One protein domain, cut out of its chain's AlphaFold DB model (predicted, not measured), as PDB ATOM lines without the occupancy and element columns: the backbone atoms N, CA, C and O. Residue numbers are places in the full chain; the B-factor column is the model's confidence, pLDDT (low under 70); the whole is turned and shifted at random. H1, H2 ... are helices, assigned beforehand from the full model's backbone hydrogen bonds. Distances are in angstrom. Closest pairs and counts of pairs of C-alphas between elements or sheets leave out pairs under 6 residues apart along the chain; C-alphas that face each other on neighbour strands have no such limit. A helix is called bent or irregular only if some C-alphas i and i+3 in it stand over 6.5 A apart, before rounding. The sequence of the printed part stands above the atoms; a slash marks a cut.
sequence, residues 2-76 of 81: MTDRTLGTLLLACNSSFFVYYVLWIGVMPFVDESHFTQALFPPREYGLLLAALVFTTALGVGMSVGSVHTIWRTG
ATOM      1  N   MET A   2     -24.345   2.174 -12.441       59.62
ATOM      2  CA  MET A   2     -25.028   2.668 -11.221       59.62
ATOM      3  C   MET A   2     -25.406   1.539 -10.241       59.62
ATOM      4  O   MET A   2     -25.250   1.702  -9.036       59.62
ATOM      5  N   THR A   3     -25.823   0.373 -10.749       82.94
ATOM      6  CA  THR A   3     -26.214  -0.791  -9.930       82.94
ATOM      7  C   THR A   3     -25.087  -1.290  -9.024       82.94
ATOM      8  O   THR A   3     -25.315  -1.520  -7.839       82.94
ATOM      9  N   ASP A   4     -23.862  -1.382  -9.547       86.69
ATOM     10  CA  ASP A   4     -22.696  -1.883  -8.805       86.69
ATOM     11  C   ASP A   4     -22.314  -0.946  -7.649       86.69
ATOM     12  O   ASP A   4     -22.010  -1.389  -6.541       86.69
ATOM     13  N   ARG A   5     -22.402   0.372  -7.880       86.69
ATOM     14  CA  ARG A   5     -22.117   1.394  -6.865       86.69
ATOM     15  C   ARG A   5     -23.177   1.419  -5.763       86.69
ATOM     16  O   ARG A   5     -22.829   1.548  -4.589       86.69
ATOM     17  N   THR A   6     -24.451   1.276  -6.123       93.50
ATOM     18  CA  THR A   6     -25.552   1.200  -5.152       93.50
ATOM     19  C   THR A   6     -25.439  -0.055  -4.290       93.50
ATOM     20  O   THR A   6     -25.543   0.044  -3.070       93.50
ATOM     21  N   LEU A   7     -25.142  -1.212  -4.893       93.69
ATOM     22  CA  LEU A   7     -24.892  -2.455  -4.157       93.69
ATOM     23  C   LEU A   7     -23.697  -2.324  -3.213       93.69
ATOM     24  O   LEU A   7     -23.822  -2.646  -2.036       93.69
ATOM     25  N   GLY A   8     -22.569  -1.790  -3.687       92.50
ATOM     26  CA  GLY A   8     -21.393  -1.575  -2.842       92.50
ATOM     27  C   GLY A   8     -21.679  -0.653  -1.654       92.50
ATOM     28  O   GLY A   8     -21.269  -0.942  -0.533       92.50
ATOM     29  N   THR A   9     -22.447   0.416  -1.874       94.25
ATOM     30  CA  THR A   9     -22.845   1.347  -0.805       94.25
ATOM     31  C   THR A   9     -23.774   0.672   0.207       94.25
ATOM     32  O   THR A   9     -23.592   0.839   1.413       94.25
ATOM     33  N   LEU A  10     -24.732  -0.134  -0.264       94.81
ATOM     34  CA  LEU A  10     -25.640  -0.892   0.595       94.81
ATOM     35  C   LEU A  10     -24.883  -1.920   1.445       94.81
ATOM     36  O   LEU A  10     -25.088  -1.979   2.656       94.81
ATOM     37  N   LEU A  11     -23.980  -2.695   0.830       94.94
ATOM     38  CA  LEU A  11     -23.146  -3.657   1.549       94.94
ATOM     39  C   LEU A  11     -22.258  -2.963   2.582       94.94
ATOM     40  O   LEU A  11     -22.154  -3.448   3.705       94.94
ATOM     41  N   LEU A  12     -21.650  -1.826   2.236       95.81
ATOM     42  CA  LEU A  12     -20.793  -1.079   3.155       95.81
ATOM     43  C   LEU A  12     -21.574  -0.552   4.363       95.81
ATOM     44  O   LEU A  12     -21.100  -0.666   5.497       95.81
ATOM     45  N   ALA A  13     -22.767  -0.001   4.132       96.38
ATOM     46  CA  ALA A  13     -23.643   0.477   5.197       96.38
ATOM     47  C   ALA A  13     -24.093  -0.679   6.104       96.38
ATOM     48  O   ALA A  13     -23.992  -0.587   7.326       96.38
ATOM     49  N   CYS A  14     -24.518  -1.793   5.502       96.31
ATOM     50  CA  CYS A  14     -24.945  -2.992   6.216       96.31
ATOM     51  C   CYS A  14     -23.805  -3.573   7.071       96.31
ATOM     52  O   CYS A  14     -23.955  -3.764   8.278       96.31
ATOM     53  N   ASN A  15     -22.626  -3.753   6.473       95.19
ATOM     54  CA  ASN A  15     -21.436  -4.240   7.164       95.19
ATOM     55  C   ASN A  15     -20.999  -3.298   8.295       95.19
ATOM     56  O   ASN A  15     -20.677  -3.760   9.386       95.19
ATOM     57  N   SER A  16     -21.037  -1.981   8.069       95.88
ATOM     58  CA  SER A  16     -20.732  -0.999   9.119       95.88
ATOM     59  C   SER A  16     -21.712  -1.097  10.285       95.88
ATOM     60  O   SER A  16     -21.288  -1.058  11.435       95.88
ATOM     61  N   SER A  17     -23.007  -1.283  10.011       95.44
ATOM     62  CA  SER A  17     -24.016  -1.459  11.059       95.44
ATOM     63  C   SER A  17     -23.745  -2.705  11.910       95.44
ATOM     64  O   SER A  17     -23.778  -2.625  13.138       95.44
ATOM     65  N   PHE A  18     -23.431  -3.842  11.280       92.25
ATOM     66  CA  PHE A  18     -23.064  -5.064  12.005       92.25
ATOM     67  C   PHE A  18     -21.773  -4.902  12.808       92.25
ATOM     68  O   PHE A  18     -21.688  -5.380  13.938       92.25
ATOM     69  N   PHE A  19     -20.787  -4.193  12.258       90.62
ATOM     70  CA  PHE A  19     -19.537  -3.916  12.954       90.62
ATOM     71  C   PHE A  19     -19.760  -3.064  14.207       90.62
ATOM     72  O   PHE A  19     -19.264  -3.409  15.277       90.62
ATOM     73  N   VAL A  20     -20.558  -1.997  14.108       92.69
ATOM     74  CA  VAL A  20     -20.908  -1.160  15.265       92.69
ATOM     75  C   VAL A  20     -21.656  -1.980  16.317       92.69
ATOM     76  O   VAL A  20     -21.308  -1.897  17.493       92.69
ATOM     77  N   TYR A  21     -22.615  -2.821  15.911       89.31
ATOM     78  CA  TYR A  21     -23.300  -3.729  16.838       89.31
ATOM     79  C   TYR A  21     -22.315  -4.658  17.556       89.31
ATOM     80  O   TYR A  21     -22.391  -4.796  18.771       89.31
ATOM     81  N   TYR A  22     -21.354  -5.243  16.836       87.56
ATOM     82  CA  TYR A  22     -20.345  -6.123  17.425       87.56
ATOM     83  C   TYR A  22     -19.411  -5.391  18.402       87.56
ATOM     84  O   TYR A  22     -19.159  -5.887  19.498       87.56
ATOM     85  N   VAL A  23     -18.931  -4.194  18.048       87.81
ATOM     86  CA  VAL A  23     -18.079  -3.379  18.932       87.81
ATOM     87  C   VAL A  23     -18.832  -2.977  20.197       87.81
ATOM     88  O   VAL A  23     -18.280  -3.077  21.290       87.81
ATOM     89  N   LEU A  24     -20.098  -2.571  20.067       86.50
ATOM     90  CA  LEU A  24     -20.952  -2.293  21.219       86.50
ATOM     91  C   LEU A  24     -21.190  -3.558  22.044       86.50
ATOM     92  O   LEU A  24     -21.120  -3.503  23.264       86.50
ATOM     93  N   TRP A  25     -21.402  -4.704  21.402       84.00
ATOM     94  CA  TRP A  25     -21.608  -5.969  22.093       84.00
ATOM     95  C   TRP A  25     -20.378  -6.366  22.928       84.00
ATOM     96  O   TRP A  25     -20.511  -6.580  24.125       84.00
ATOM     97  N   ILE A  26     -19.167  -6.379  22.367       83.12
ATOM     98  CA  ILE A  26     -17.944  -6.723  23.124       83.12
ATOM     99  C   ILE A  26     -17.554  -5.638  24.131       83.12
ATOM    100  O   ILE A  26     -17.076  -5.948  25.218       83.12
ATOM    101  N   GLY A  27     -17.722  -4.371  23.755       83.31
ATOM    102  CA  GLY A  27     -17.271  -3.233  24.543       83.31
ATOM    103  C   GLY A  27     -18.199  -2.887  25.700       83.31
ATOM    104  O   GLY A  27     -17.709  -2.558  26.768       83.31
ATOM    105  N   VAL A  28     -19.520  -2.966  25.518       80.50
ATOM    106  CA  VAL A  28     -20.510  -2.526  26.518       80.50
ATOM    107  C   VAL A  28     -20.910  -3.654  27.469       80.50
ATOM    108  O   VAL A  28     -21.069  -3.399  28.660       80.50
ATOM    109  N   MET A  29     -21.010  -4.904  26.996       75.94
ATOM    110  CA  MET A  29     -21.362  -6.064  27.836       75.94
ATOM    111  C   MET A  29     -20.536  -6.235  29.120       75.94
ATOM    112  O   MET A  29     -21.145  -6.570  30.131       75.94
ATOM    113  N   PRO A  30     -19.199  -6.039  29.154       75.06
ATOM    114  CA  PRO A  30     -18.443  -6.187  30.402       75.06
ATOM    115  C   PRO A  30     -18.809  -5.144  31.468       75.06
ATOM    116  O   PRO A  30     -18.448  -5.326  32.627       75.06
ATOM    117  N   PHE A  31     -19.511  -4.069  31.096       74.38
ATOM    118  CA  PHE A  31     -19.928  -2.998  32.000       74.38
ATOM    119  C   PHE A  31     -21.418  -3.059  32.379       74.38
ATOM    120  O   PHE A  31     -21.864  -2.245  33.184       74.38
ATOM    121  N   VAL A  32     -22.196  -3.981  31.799       70.25
ATOM    122  CA  VAL A  32     -23.635  -4.136  32.067       70.25
ATOM    123  C   VAL A  32     -23.856  -5.277  33.060       70.25
ATOM    124  O   VAL A  32     -23.394  -6.394  32.840       70.25
ATOM    125  N   ASP A  33     -24.586  -4.997  34.143       65.81
ATOM    126  CA  ASP A  33     -24.976  -5.986  35.155       65.81
ATOM    127  C   ASP A  33     -25.957  -7.039  34.600       65.81
ATOM    128  O   ASP A  33     -26.900  -6.709  33.877       65.81
ATOM    129  N   GLU A  34     -25.792  -8.300  35.019       61.84
ATOM    130  CA  GLU A  34     -26.571  -9.482  34.577       61.84
ATOM    131  C   GLU A  34     -28.082  -9.428  34.903       61.84
ATOM    132  O   GLU A  34     -28.847 -10.302  34.502       61.84
ATOM    133  N   SER A  35     -28.545  -8.418  35.645       60.47
ATOM    134  CA  SER A  35     -29.942  -8.293  36.092       60.47
ATOM    135  C   SER A  35     -30.824  -7.406  35.200       60.47
ATOM    136  O   SER A  35     -32.000  -7.204  35.509       60.47
ATOM    137  N   HIS A  36     -30.290  -6.862  34.101       59.84
ATOM    138  CA  HIS A  36     -30.998  -5.892  33.258       59.84
ATOM    139  C   HIS A  36     -31.653  -6.494  32.003       59.84
ATOM    140  O   HIS A  36     -31.082  -7.320  31.294       59.84
ATOM    141  N   PHE A  37     -32.831  -5.960  31.652       61.44
ATOM    142  CA  PHE A  37     -33.609  -6.259  30.434       61.44
ATOM    143  C   PHE A  37     -32.791  -6.180  29.127       61.44
ATOM    144  O   PHE A  37     -33.099  -6.854  28.146       61.44
ATOM    145  N   THR A  38     -31.708  -5.399  29.121       61.81
ATOM    146  CA  THR A  38     -30.767  -5.254  28.002       61.81
ATOM    147  C   THR A  38     -30.129  -6.585  27.571       61.81
ATOM    148  O   THR A  38     -29.763  -6.729  26.406       61.81
ATOM    149  N   GLN A  39     -30.076  -7.594  28.447       61.44
ATOM    150  CA  GLN A  39     -29.558  -8.929  28.124       61.44
ATOM    151  C   GLN A  39     -30.452  -9.716  27.143       61.44
ATOM    152  O   GLN A  39     -29.997 -10.680  26.537       61.44
ATOM    153  N   ALA A  40     -31.700  -9.288  26.911       63.41
ATOM    154  CA  ALA A  40     -32.528  -9.836  25.833       63.41
ATOM    155  C   ALA A  40     -32.082  -9.355  24.436       63.41
ATOM    156  O   ALA A  40     -32.371 -10.014  23.439       63.41
ATOM    157  N   LEU A  41     -31.386  -8.212  24.356       67.12
ATOM    158  CA  LEU A  41     -30.916  -7.623  23.097       67.12
ATOM    159  C   LEU A  41     -29.498  -8.086  22.717       67.12
ATOM    160  O   LEU A  41     -29.121  -8.018  21.544       67.12
ATOM    161  N   PHE A  42     -28.719  -8.561  23.692       68.19
ATOM    162  CA  PHE A  42     -27.337  -8.994  23.504       68.19
ATOM    163  C   PHE A  42     -27.159 -10.459  23.928       68.19
ATOM    164  O   PHE A  42     -27.407 -10.786  25.089       68.19
ATOM    165  N   PRO A  43     -26.700 -11.352  23.027       70.69
ATOM    166  CA  PRO A  43     -26.397 -12.731  23.393       70.69
ATOM    167  C   PRO A  43     -25.283 -12.795  24.455       70.69
ATOM    168  O   PRO A  43     -24.537 -11.825  24.616       70.69
ATOM    169  N   PRO A  44     -25.116 -13.926  25.166       74.44
ATOM    170  CA  PRO A  44     -24.147 -14.038  26.258       74.44
ATOM    171  C   PRO A  44     -22.726 -13.621  25.852       74.44
ATOM    172  O   PRO A  44     -22.266 -13.930  24.751       74.44
ATOM    173  N   ARG A  45     -22.017 -12.936  26.761       72.38
ATOM    174  CA  ARG A  45     -20.690 -12.319  26.525       72.38
ATOM    175  C   ARG A  45     -19.656 -13.274  25.928       72.38
ATOM    176  O   ARG A  45     -18.829 -12.874  25.115       72.38
ATOM    177  N   GLU A  46     -19.729 -14.538  26.324       77.75
ATOM    178  CA  GLU A  46     -18.813 -15.597  25.905       77.75
ATOM    179  C   GLU A  46     -18.846 -15.792  24.387       77.75
ATOM    180  O   GLU A  46     -17.800 -15.942  23.754       77.75
ATOM    181  N   TYR A  47     -20.029 -15.681  23.777       80.56
ATOM    182  CA  TYR A  47     -20.188 -15.812  22.331       80.56
ATOM    183  C   TYR A  47     -19.519 -14.684  21.563       80.56
ATOM    184  O   TYR A  47     -19.002 -14.920  20.473       80.56
ATOM    185  N   GLY A  48     -19.486 -13.476  22.124       81.75
ATOM    186  CA  GLY A  48     -18.835 -12.347  21.482       81.75
ATOM    187  C   GLY A  48     -17.337 -12.602  21.265       81.75
ATOM    188  O   GLY A  48     -16.829 -12.444  20.149       81.75
ATOM    189  N   LEU A  49     -16.637 -13.038  22.316       83.94
ATOM    190  CA  LEU A  49     -15.206 -13.345  22.248       83.94
ATOM    191  C   LEU A  49     -14.933 -14.590  21.388       83.94
ATOM    192  O   LEU A  49     -14.000 -14.593  20.583       83.94
ATOM    193  N   LEU A  50     -15.772 -15.625  21.516       87.50
ATOM    194  CA  LEU A  50     -15.669 -16.846  20.711       87.50
ATOM    195  C   LEU A  50     -15.837 -16.568  19.214       87.50
ATOM    196  O   LEU A  50     -15.112 -17.153  18.412       87.50
ATOM    197  N   LEU A  51     -16.737 -15.657  18.831       88.25
ATOM    198  CA  LEU A  51     -16.931 -15.269  17.434       88.25
ATOM    199  C   LEU A  51     -15.645 -14.668  16.844       88.25
ATOM    200  O   LEU A  51     -15.216 -15.091  15.771       88.25
ATOM    201  N   ALA A  52     -14.994 -13.735  17.554       87.31
ATOM    202  CA  ALA A  52     -13.716 -13.167  17.113       87.31
ATOM    203  C   ALA A  52     -12.628 -14.237  16.993       87.31
ATOM    204  O   ALA A  52     -11.939 -14.302  15.972       87.31
ATOM    205  N   ALA A  53     -12.492 -15.091  18.010       90.44
ATOM    206  CA  ALA A  53     -11.505 -16.162  18.005       90.44
ATOM    207  C   ALA A  53     -11.722 -17.121  16.824       90.44
ATOM    208  O   ALA A  53     -10.770 -17.461  16.119       90.44
ATOM    209  N   LEU A  54     -12.970 -17.509  16.557       93.44
ATOM    210  CA  LEU A  54     -13.328 -18.391  15.451       93.44
ATOM    211  C   LEU A  54     -13.005 -17.759  14.094       93.44
ATOM    212  O   LEU A  54     -12.363 -18.397  13.263       93.44
ATOM    213  N   VAL A  55     -13.380 -16.498  13.867       92.56
ATOM    214  CA  VAL A  55     -13.085 -15.809  12.599       92.56
ATOM    215  C   VAL A  55     -11.577 -15.681  12.383       92.56
ATOM    216  O   VAL A  55     -11.085 -15.972  11.297       92.56
ATOM    217  N   PHE A  56     -10.822 -15.301  13.414       91.94
ATOM    218  CA  PHE A  56      -9.380 -15.097  13.284       91.94
ATOM    219  C   PHE A  56      -8.630 -16.413  13.046       91.94
ATOM    220  O   PHE A  56      -7.797 -16.508  12.145       91.94
ATOM    221  N   THR A  57      -8.956 -17.454  13.816       95.62
ATOM    222  CA  THR A  57      -8.324 -18.776  13.685       95.62
ATOM    223  C   THR A  57      -8.644 -19.431  12.347       95.62
ATOM    224  O   THR A  57      -7.739 -19.949  11.693       95.62
ATOM    225  N   THR A  58      -9.898 -19.359  11.893       96.50
ATOM    226  CA  THR A  58     -10.294 -19.896  10.583       96.50
ATOM    227  C   THR A  58      -9.655 -19.116   9.437       96.50
ATOM    228  O   THR A  58      -9.096 -19.734   8.534       96.50
ATOM    229  N   ALA A  59      -9.648 -17.780   9.489       95.00
ATOM    230  CA  ALA A  59      -9.022 -16.950   8.460       95.00
ATOM    231  C   ALA A  59      -7.516 -17.219   8.339       95.00
ATOM    232  O   ALA A  59      -7.010 -17.394   7.228       95.00
ATOM    233  N   LEU A  60      -6.801 -17.311   9.465       96.25
ATOM    234  CA  LEU A  60      -5.379 -17.650   9.467       96.25
ATOM    235  C   LEU A  60      -5.130 -19.079   8.984       96.25
ATOM    236  O   LEU A  60      -4.262 -19.290   8.141       96.25
ATOM    237  N   GLY A  61      -5.896 -20.056   9.476       96.12
ATOM    238  CA  GLY A  61      -5.746 -21.455   9.080       96.12
ATOM    239  C   GLY A  61      -5.961 -21.657   7.579       96.12
ATOM    240  O   GLY A  61      -5.140 -22.286   6.905       96.12
ATOM    241  N   VAL A  62      -7.022 -21.061   7.030       96.75
ATOM    242  CA  VAL A  62      -7.321 -21.111   5.594       96.75
ATOM    243  C   VAL A  62      -6.274 -20.334   4.797       96.75
ATOM    244  O   VAL A  62      -5.754 -20.858   3.814       96.75
ATOM    245  N   GLY A  63      -5.906 -19.126   5.233       95.25
ATOM    246  CA  GLY A  63      -4.909 -18.296   4.556       95.25
ATOM    247  C   GLY A  63      -3.542 -18.975   4.454       95.25
ATOM    248  O   GLY A  63      -2.955 -19.014   3.373       95.25
ATOM    249  N   MET A  64      -3.071 -19.585   5.543       95.06
ATOM    250  CA  MET A  64      -1.816 -20.344   5.564       95.06
ATOM    251  C   MET A  64      -1.882 -21.583   4.672       95.06
ATOM    252  O   MET A  64      -0.933 -21.866   3.939       95.06
ATOM    253  N   SER A  65      -3.008 -22.301   4.690       93.81
ATOM    254  CA  SER A  65      -3.199 -23.497   3.863       93.81
ATOM    255  C   SER A  65      -3.179 -23.147   2.374       93.81
ATOM    256  O   SER A  65      -2.407 -23.720   1.607       93.81
ATOM    257  N   VAL A  66      -3.962 -22.144   1.968       95.94
ATOM    258  CA  VAL A  66      -4.016 -21.670   0.578       95.94
ATOM    259  C   VAL A  66      -2.673 -21.083   0.147       95.94
ATOM    260  O   VAL A  66      -2.208 -21.370  -0.953       95.94
ATOM    261  N   GLY A  67      -2.015 -20.305   1.011       93.44
ATOM    262  CA  GLY A  67      -0.698 -19.730   0.739       93.44
ATOM    263  C   GLY A  67       0.386 -20.790   0.543       93.44
ATOM    264  O   GLY A  67       1.191 -20.683  -0.386       93.44
ATOM    265  N   SER A  68       0.371 -21.843   1.364       91.56
ATOM    266  CA  SER A  68       1.291 -22.982   1.244       91.56
ATOM    267  C   SER A  68       1.073 -23.719  -0.070       91.56
ATOM    268  O   SER A  68       2.018 -23.903  -0.834       91.56
ATOM    269  N   VAL A  69      -0.185 -24.055  -0.378       93.38
ATOM    270  CA  VAL A  69      -0.567 -24.674  -1.651       93.38
ATOM    271  C   VAL A  69      -0.072 -23.806  -2.805       93.38
ATOM    272  O   VAL A  69       0.736 -24.256  -3.611       93.38
ATOM    273  N   HIS A  70      -0.457 -22.534  -2.848       92.31
ATOM    274  CA  HIS A  70      -0.050 -21.606  -3.900       92.31
ATOM    275  C   HIS A  70       1.476 -21.499  -4.070       92.31
ATOM    276  O   HIS A  70       1.964 -21.422  -5.197       92.31
ATOM    277  N   THR A  71       2.233 -21.533  -2.971       91.38
ATOM    278  CA  THR A  71       3.702 -21.521  -3.008       91.38
ATOM    279  C   THR A  71       4.256 -22.789  -3.651       91.38
ATOM    280  O   THR A  71       5.122 -22.692  -4.519       91.38
ATOM    281  N   ILE A  72       3.729 -23.962  -3.289       89.31
ATOM    282  CA  ILE A  72       4.125 -25.259  -3.860       89.31
ATOM    283  C   ILE A  72       3.838 -25.297  -5.368       89.31
ATOM    284  O   ILE A  72       4.722 -25.631  -6.156       89.31
ATOM    285  N   TRP A  73       2.639 -24.874  -5.784       86.56
ATOM    286  CA  TRP A  73       2.275 -24.796  -7.204       86.56
ATOM    287  C   TRP A  73       3.187 -23.842  -7.987       86.56
ATOM    288  O   TRP A  73       3.523 -24.129  -9.133       86.56
ATOM    289  N   ARG A  74       3.624 -22.730  -7.377       85.56
ATOM    290  CA  ARG A  74       4.537 -21.771  -8.024       85.56
ATOM    291  C   ARG A  74       5.996 -22.215  -8.079       85.56
ATOM    292  O   ARG A  74       6.727 -21.698  -8.916       85.56
ATOM    293  N   THR A  75       6.430 -23.124  -7.209       84.31
ATOM    294  CA  THR A  75       7.844 -23.527  -7.109       84.31
ATOM    295  C   THR A  75       8.183 -24.824  -7.843       84.31
ATOM    296  O   THR A  75       9.360 -25.126  -8.002       84.31
ATOM    297  N   GLY A  76       7.194 -25.557  -8.369       69.81
ATOM    298  CA  GLY A  76       7.439 -26.641  -9.329       69.81
ATOM    299  C   GLY A  76       8.276 -27.808  -8.787       69.81
ATOM    300  O   GLY A  76       8.986 -28.443  -9.560       69.81
TER     301      GLY A  76
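This is residues 2 to 76 of the 81 residues of an uncharacterized protein of Porcisia hertigi (UniProt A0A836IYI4). Two long helices, H1 and H3, make an open V, meeting near the end of H1 and the beginning of H3, with the short H2 in the loop at its closed end. The arms, residues 2 to 20 and 53 to 76, stand free. The printed part has 75 residues with three named helices, H1, H2, H3 in order, and no named strand: all helix. It is extended and flat, with a radius of gyration of the C-alphas of 18.8 A and spans of 62 by 38 by 15 A.

H1, residues 2 to 31, touches H3, residues 45 to 75, with its residues 22 to 30 alone, and H3 touches H1 with its residues 45 to 49 alone. The closest C-alphas, of Ile 26 and Gly 48, are 5.9 A apart. The two run opposite ways at a steep tilt of 51 degrees. H2, residues 37 to 40, is apart from both. O i to N i+4 pairs are within hydrogen-bond range in 24 of 26 cases in H1 and 26 of 27 in H3; H2 is too short for one.

H1 begins at C-alpha 2 (-25.028, 2.668, -11.221) and is 43.9 A long; it is only just irregular, C-alphas 27 and 30 being 6.7 A apart. H2 is 5.9 A long. H3, 45.5 A, ends at C-alpha 75 (7.844, -23.527, -7.109).

The C-alphas farthest apart, of Ser 35 and Gly 76, are 61.6 A apart. The printed part has no cut, and both links are tight. The pLDDT is under 70 at residues 2, 33 to 42 and 76.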